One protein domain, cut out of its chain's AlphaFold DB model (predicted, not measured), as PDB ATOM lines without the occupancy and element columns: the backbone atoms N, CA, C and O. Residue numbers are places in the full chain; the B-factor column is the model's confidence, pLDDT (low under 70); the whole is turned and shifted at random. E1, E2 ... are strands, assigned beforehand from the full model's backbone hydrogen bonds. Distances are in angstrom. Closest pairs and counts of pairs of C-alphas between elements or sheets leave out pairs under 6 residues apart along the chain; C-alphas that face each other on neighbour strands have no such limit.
ATOM      1  N   TRP A 236     -16.589  10.006  32.477       79.56
ATOM      2  CA  TRP A 236     -16.279  11.322  33.014       79.56
ATOM      3  C   TRP A 236     -17.013  11.530  34.336       79.56
ATOM      4  O   TRP A 236     -18.195  11.215  34.452       79.56
ATOM      5  N   THR A 237     -16.328  12.092  35.330       84.88
ATOM      6  CA  THR A 237     -16.923  12.381  36.640       84.88
ATOM      7  C   THR A 237     -17.236  13.876  36.760       84.88
ATOM      8  O   THR A 237     -16.321  14.702  36.650       84.88
ATOM      9  N   PRO A 238     -18.499  14.267  37.008       83.75
ATOM     10  CA  PRO A 238     -18.873  15.665  37.136       83.75
ATOM     11  C   PRO A 238     -18.266  16.303  38.388       83.75
ATOM     12  O   PRO A 238     -18.227  15.712  39.464       83.75
ATOM     13  N   LYS A 239     -17.833  17.561  38.258       86.81
ATOM     14  CA  LYS A 239     -17.264  18.353  39.368       86.81
ATOM     15  C   LYS A 239     -18.315  19.129  40.174       86.81
ATOM     16  O   LYS A 239     -17.973  19.762  41.165       86.81
ATOM     17  N   LYS A 240     -19.580  19.105  39.742       87.12
ATOM     18  CA  LYS A 240     -20.732  19.701  40.434       87.12
ATOM     19  C   LYS A 240     -22.026  18.986  40.042       87.12
ATOM     20  O   LYS A 240     -22.100  18.436  38.943       87.12
ATOM     21  N   ALA A 241     -23.037  19.043  40.906       85.19
ATOM     22  CA  ALA A 241     -24.379  18.567  40.585       85.19
ATOM     23  C   ALA A 241     -25.053  19.480  39.546       85.19
ATOM     24  O   ALA A 241     -24.943  20.706  39.622       85.19
ATOM     25  N   ASP A 242     -25.752  18.876  38.590       86.12
ATOM     26  CA  ASP A 242     -26.551  19.564  37.571       86.12
ATOM     27  C   ASP A 242     -27.703  18.641  37.136       86.12
ATOM     28  O   ASP A 242     -27.535  17.817  36.231       86.12
ATOM     29  N   PRO A 243     -28.880  18.747  37.781       81.38
ATOM     30  CA  PRO A 243     -30.016  17.874  37.494       81.38
ATOM     31  C   PRO A 243     -30.512  17.973  36.048       81.38
ATOM     32  O   PRO A 243     -30.969  16.977  35.494       81.38
ATOM     33  N   LYS A 244     -30.379  19.142  35.399       83.31
ATOM     34  CA  LYS A 244     -30.801  19.330  33.998       83.31
ATOM     35  C   LYS A 244     -29.937  18.528  33.026       83.31
ATOM     36  O   LYS A 244     -30.405  18.168  31.953       83.31
ATOM     37  N   ARG A 245     -28.681  18.266  33.392       76.25
ATOM     38  CA  ARG A 245     -27.724  17.472  32.608       76.25
ATOM     39  C   ARG A 245     -27.545  16.048  33.137       76.25
ATOM     40  O   ARG A 245     -26.709  15.318  32.612       76.25
ATOM     41  N   GLY A 246     -28.301  15.660  34.167       79.50
ATOM     42  CA  GLY A 246     -28.181  14.354  34.813       79.50
ATOM     43  C   GLY A 246     -26.845  14.153  35.535       79.50
ATOM     44  O   GLY A 246     -26.312  13.047  35.525       79.50
ATOM     45  N   TYR A 247     -26.260  15.208  36.111       87.25
ATOM     46  CA  TYR A 247     -25.024  15.109  36.895       87.25
ATOM     47  C   TYR A 247     -25.353  14.983  38.376       87.25
ATOM     48  O   TYR A 247     -25.926  15.897  38.978       87.25
ATOM     49  N   TRP A 248     -24.930  13.871  38.968       83.94
ATOM     50  CA  TRP A 248     -25.236  13.502  40.348       83.94
ATOM     51  C   TRP A 248     -23.957  13.165  41.109       83.94
ATOM     52  O   TRP A 248     -22.910  12.884  40.520       83.94
ATOM     53  N   GLY A 249     -24.049  13.207  42.429       86.50
ATOM     54  CA  GLY A 249     -22.942  12.947  43.337       86.50
ATOM     55  C   GLY A 249     -23.344  13.258  44.766       86.50
ATOM     56  O   GLY A 249     -24.502  13.581  45.039       86.50
ATOM     57  N   HIS A 250     -22.383  13.199  45.671       88.00
ATOM     58  CA  HIS A 250     -22.572  13.572  47.066       88.00
ATOM     59  C   HIS A 250     -21.490  14.557  47.503       88.00
ATOM     60  O   HIS A 250     -20.439  14.681  46.875       88.00
ATOM     61  N   TYR A 251     -21.773  15.308  48.564       84.69
ATOM     62  CA  TYR A 251     -20.769  16.152  49.195       84.69
ATOM     63  C   TYR A 251     -20.155  15.404  50.363       84.69
ATOM     64  O   TYR A 251     -20.884  14.936  51.235       84.69
ATOM     65  N   GLU A 252     -18.834  15.370  50.404       88.75
ATOM     66  CA  GLU A 252     -18.069  14.888  51.547       88.75
ATOM     67  C   GLU A 252     -17.233  16.026  52.130       88.75
ATOM     68  O   GLU A 252     -16.919  17.018  51.460       88.75
ATOM     69  N   GLN A 253     -16.915  15.904  53.412       85.81
ATOM     70  CA  GLN A 253     -15.951  16.767  54.070       85.81
ATOM     71  C   GLN A 253     -14.583  16.110  53.955       85.81
ATOM     72  O   GLN A 253     -14.408  14.971  54.376       85.81
ATOM     73  N   VAL A 254     -13.631  16.826  53.367       82.81
ATOM     74  CA  VAL A 254     -12.242  16.386  53.276       82.81
ATOM     75  C   VAL A 254     -11.356  17.354  54.033       82.81
ATOM     76  O   VAL A 254     -11.469  18.576  53.905       82.81
ATOM     77  N   GLU A 255     -10.469  16.781  54.825       83.75
ATOM     78  CA  GLU A 255      -9.401  17.495  55.497       83.75
ATOM     79  C   GLU A 255      -8.302  17.800  54.483       83.75
ATOM     80  O   GLU A 255      -7.722  16.896  53.879       83.75
ATOM     81  N   VAL A 256      -8.041  19.085  54.256       78.62
ATOM     82  CA  VAL A 256      -6.950  19.533  53.397       78.62
ATOM     83  C   VAL A 256      -5.939  20.330  54.216       78.62
ATOM     84  O   VAL A 256      -6.331  21.241  54.951       78.62
ATOM     85  N   PRO A 257      -4.638  20.026  54.091       78.38
ATOM     86  CA  PRO A 257      -3.601  20.834  54.705       78.38
ATOM     87  C   PRO A 257      -3.576  22.205  54.027       78.38
ATOM     88  O   PRO A 257      -3.487  22.315  52.802       78.38
ATOM     89  N   VAL A 258      -3.680  23.259  54.826       74.50
ATOM     90  CA  VAL A 258      -3.537  24.643  54.388       74.50
ATOM     91  C   VAL A 258      -2.333  25.211  55.110       74.50
ATOM     92  O   VAL A 258      -2.299  25.285  56.336       74.50
ATOM     93  N   THR A 259      -1.324  25.596  54.337       75.62
ATOM     94  CA  THR A 259      -0.169  26.299  54.876       75.62
ATOM     95  C   THR A 259      -0.591  27.720  55.203       75.62
ATOM     96  O   THR A 259      -0.957  28.495  54.318       75.62
ATOM     97  N   THR A 260      -0.564  28.047  56.485       67.75
ATOM     98  CA  THR A 260      -0.771  29.401  56.983       67.75
ATOM     99  C   THR A 260       0.553  29.941  57.488       67.75
ATOM    100  O   THR A 260       1.364  29.204  58.045       67.75
ATOM    101  N   PHE A 261       0.778  31.230  57.284       65.19
ATOM    102  CA  PHE A 261       1.958  31.905  57.799       65.19
ATOM    103  C   PHE A 261       1.586  32.581  59.109       65.19
ATOM    104  O   PHE A 261       0.663  33.395  59.123       65.19
ATOM    105  N   ASP A 262       2.284  32.230  60.191       64.50
ATOM    106  CA  ASP A 262       2.225  33.013  61.418       64.50
ATOM    107  C   ASP A 262       2.961  34.343  61.164       64.50
ATOM    108  O   ASP A 262       4.161  34.326  60.863       64.50
ATOM    109  N   PRO A 263       2.270  35.495  61.227       56.16
ATOM    110  CA  PRO A 263       2.870  36.779  60.898       56.16
ATOM    111  C   PRO A 263       3.936  37.252  61.902       56.16
ATOM    112  O   PRO A 263       4.602  38.245  61.616       56.16
ATOM    113  N   PHE A 264       4.129  36.568  63.037       60.69
ATOM    114  CA  PHE A 264       5.090  36.958  64.074       60.69
ATOM    115  C   PHE A 264       6.275  35.993  64.227       60.69
ATOM    116  O   PHE A 264       7.358  36.444  64.592       60.69
ATOM    117  N   GLU A 265       6.123  34.708  63.890       61.12
ATOM    118  CA  GLU A 265       7.208  33.711  64.008       61.12
ATOM    119  C   GLU A 265       7.798  33.249  62.663       61.12
ATOM    120  O   GLU A 265       8.733  32.449  62.639       61.12
ATOM    121  N   GLY A 266       7.289  33.742  61.524       60.62
ATOM    122  CA  GLY A 266       7.886  33.559  60.185       60.62
ATOM    123  C   GLY A 266       7.984  32.110  59.687       60.62
ATOM    124  O   GLY A 266       8.497  31.858  58.596       60.62
ATOM    125  N   THR A 267       7.481  31.153  60.463       61.50
ATOM    126  CA  THR A 267       7.588  29.724  60.191       61.50
ATOM    127  C   THR A 267       6.270  29.255  59.558       61.50
ATOM    128  O   THR A 267       5.205  29.547  60.105       61.50
ATOM    129  N   PRO A 268       6.276  28.574  58.393       70.12
ATOM    130  CA  PRO A 268       5.043  28.084  57.784       70.12
ATOM    131  C   PRO A 268       4.436  26.975  58.649       70.12
ATOM    132  O   PRO A 268       5.039  25.913  58.807       70.12
ATOM    133  N   THR A 269       3.223  27.186  59.160       67.12
ATOM    134  CA  THR A 269       2.501  26.175  59.944       67.12
ATOM    135  C   THR A 269       1.391  25.587  59.086       67.12
ATOM    136  O   THR A 269       0.585  26.308  58.494       67.12
ATOM    137  N   THR A 270       1.345  24.260  58.982       71.81
ATOM    138  CA  THR A 270       0.278  23.576  58.245       71.81
ATOM    139  C   THR A 270      -0.877  23.301  59.195       71.81
ATOM    140  O   THR A 270      -0.724  22.525  60.133       71.81
ATOM    141  N   ILE A 271      -2.027  23.926  58.948       75.44
ATOM    142  CA  ILE A 271      -3.270  23.625  59.664       75.44
ATOM    143  C   ILE A 271      -4.184  22.775  58.787       75.44
ATOM    144  O   ILE A 271      -4.196  22.905  57.561       75.44
ATOM    145  N   THR A 272      -4.986  21.917  59.404       76.62
ATOM    146  CA  THR A 272      -5.991  21.137  58.681       76.62
ATOM    147  C   THR A 272      -7.270  21.956  58.535       76.62
ATOM    148  O   THR A 272      -7.895  22.329  59.525       76.62
ATOM    149  N   SER A 273      -7.676  22.242  57.298       77.56
ATOM    150  CA  SER A 273      -8.960  22.879  56.992       77.56
ATOM    151  C   SER A 273      -9.940  21.840  56.458       77.56
ATOM    152  O   SER A 273      -9.615  21.094  55.535       77.56
ATOM    153  N   VAL A 274     -11.159  21.802  56.999       79.00
ATOM    154  CA  VAL A 274     -12.227  20.939  56.480       79.00
ATOM    155  C   VAL A 274     -12.915  21.650  55.317       79.00
ATOM    156  O   VAL A 274     -13.618  22.644  55.508       79.00
ATOM    157  N   LYS A 275     -12.737  21.141  54.095       81.50
ATOM    158  CA  LYS A 275     -13.445  21.635  52.906       81.50
ATOM    159  C   LYS A 275     -14.552  20.677  52.503       81.50
ATOM    160  O   LYS A 275     -14.373  19.464  52.463       81.50
ATOM    161  N   ARG A 276     -15.702  21.240  52.133       83.94
ATOM    162  CA  ARG A 276     -16.805  20.484  51.537       83.94
ATOM    163  C   ARG A 276     -16.542  20.326  50.040       83.94
ATOM    164  O   ARG A 276     -16.552  21.315  49.309       83.94
ATOM    165  N   VAL A 277     -16.309  19.100  49.585       84.31
ATOM    166  CA  VAL A 277     -15.994  18.786  48.186       84.31
ATOM    167  C   VAL A 277     -17.107  17.934  47.590       84.31
ATOM    168  O   VAL A 277     -17.634  17.030  48.232       84.31
ATOM    169  N   PHE A 278     -17.494  18.247  46.353       87.25
ATOM    170  CA  PHE A 278     -18.438  17.433  45.597       87.25
ATOM    171  C   PHE A 278     -17.714  16.248  44.953       87.25
ATOM    172  O   PHE A 278     -16.796  16.437  44.151       87.25
ATOM    173  N   LYS A 279     -18.160  15.032  45.262       86.75
ATOM    174  CA  LYS A 279     -17.768  13.797  44.582       86.75
ATOM    175  C   LYS A 279     -18.881  13.386  43.629       86.75
ATOM    176  O   LYS A 279     -19.926  12.890  44.048       86.75
ATOM    177  N   GLY A 280     -18.663  13.632  42.340       86.12
ATOM    178  CA  GLY A 280     -19.561  13.167  41.285       86.12
ATOM    179  C   GLY A 280     -19.520  11.650  41.121       86.12
ATOM    180  O   GLY A 280     -18.517  11.012  41.443       86.12
ATOM    181  N   TYR A 281     -20.585  11.084  40.562       88.62
ATOM    182  CA  TYR A 281     -20.578   9.704  40.078       88.62
ATOM    183  C   TYR A 281     -20.131   9.650  38.608       88.62
ATOM    184  O   TYR A 281     -20.578  10.493  37.824       88.62
ATOM    185  N   PRO A 282     -19.255   8.702  38.217       84.44
ATOM    186  CA  PRO A 282     -18.825   8.557  36.829       84.44
ATOM    187  C   PRO A 282     -20.011   8.306  35.894       84.44
ATOM    188  O   PRO A 282     -20.904   7.523  36.213       84.44
ATOM    189  N   LEU A 283     -20.004   8.951  34.731       83.50
ATOM    190  CA  LEU A 283     -21.022   8.781  33.699       83.50
ATOM    191  C   LEU A 283     -20.395   8.720  32.308       83.50
ATOM    192  O   LEU A 283     -19.336   9.298  32.061       83.50
ATOM    193  N   THR A 284     -21.089   8.054  31.390       81.50
ATOM    194  CA  THR A 284     -20.741   8.018  29.968       81.50
ATOM    195  C   THR A 284     -21.679   8.938  29.208       81.50
ATOM    196  O   THR A 284     -22.899   8.799  29.294       81.50
ATOM    197  N   LYS A 285     -21.119   9.884  28.454       80.38
ATOM    198  CA  LYS A 285     -21.921  10.708  27.549       80.38
ATOM    199  C   LYS A 285     -22.307   9.883  26.332       80.38
ATOM    200  O   LYS A 285     -21.431   9.353  25.653       80.38
ATOM    201  N   ILE A 286     -23.604   9.799  26.075       85.00
ATOM    202  CA  ILE A 286     -24.166   9.131  24.905       85.00
ATOM    203  C   ILE A 286     -24.902  10.148  24.036       85.00
ATOM    204  O   ILE A 286     -25.490  11.102  24.547       85.00
ATOM    205  N   GLU A 287     -24.894   9.922  22.731       88.44
ATOM    206  CA  GLU A 287     -25.678  10.657  21.749       88.44
ATOM    207  C   GLU A 287     -26.667   9.718  21.055       88.44
ATOM    208  O   GLU A 287     -26.402   8.528  20.879       88.44
ATOM    209  N   ARG A 288     -27.842  10.247  20.696       92.62
ATOM    210  CA  ARG A 288     -28.817   9.515  19.884       92.62
ATOM    211  C   ARG A 288     -28.458   9.715  18.415       92.62
ATOM    212  O   ARG A 288     -28.590  10.823  17.903       92.62
TER     213      ARG A 288
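What this domain is: This is residues 236 to 288 of the 694 residues of the protein "DNA-directed DNA polymerase" of Rhodopseudomonas palustris (strain DX-1) (UniProt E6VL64). A long, twisted two-stranded hairpin, E1 and E2 side by side, makes most of a thin rod, with a loop of residues 236 to 248 at the end where E1 begins. Residues 262 to 267, the turn of the hairpin, stick out at one end of the rod, and the last residues, with the short strand E3, run out at the other. The printed part has 53 residues with no named helix and three named strands, in the order E1, E2, E3; E1 and E2 form an antiparallel sheet of two strands, and the class is all strand. The whole is extended, with a radius of gyration of the C-alphas of 17.9 A and spans of 62 by 17 by 15 A.

Where its parts are: The printed part begins at Trp 236, whose C-alpha is at (-16.279, 11.322, 33.014), and residues 236 to 248 hold no named element. Strand E1, residues 249 to 261, starts with C-alpha 249 at (-22.942, 12.947, 43.337) and is 34.5 A long from first to last C-alpha. Strand E2, residues 268 to 280, begins with C-alpha 268 at (5.043, 28.084, 57.784), is 33.2 A long and bends by 53 degrees at residue 276. Strand E3, residues 286 to 288, is 6.9 A long and ends with C-alpha 288 at (-28.817, 9.515, 19.884).

How they stand to each other: E1 and E2 are antiparallel neighbours, with 164 degrees between their N-to-C directions, and they form a hairpin. Among the C-alphas that face each other are those of Gly 249 and Gly 280, 4.0 A apart, and those of Phe 261 and Pro 268, 4.9 A apart. Along the pair, N 250 and O 279 are within hydrogen-bond range at 3.0 A, and so are N 258 and O 271 at 2.8 A. The link from E1 to E2 is short, with 6 residues between them. The link from E2 to E3 is tight, with 5 residues between them. E3 is apart from both E1 and E2, with no C-alpha of either within 8 A of it, and it pairs with no named strand.

The domain as a whole: The C-alphas of Phe 264 and Arg 288 are the two farthest apart, 62.1 A. The first and last printed C-alphas, of Trp 236 and Arg 288, are 18.2 A apart. The printed part has no cut, and neither link between named strands is long. The C-alphas of residues 236 to 248 lie 8 to 21 A from the mean of the C-alphas. The mean pLDDT of the printed part is 79.3; residues 260 to 267 and residue 269 are under 70, where the model's confidence is low.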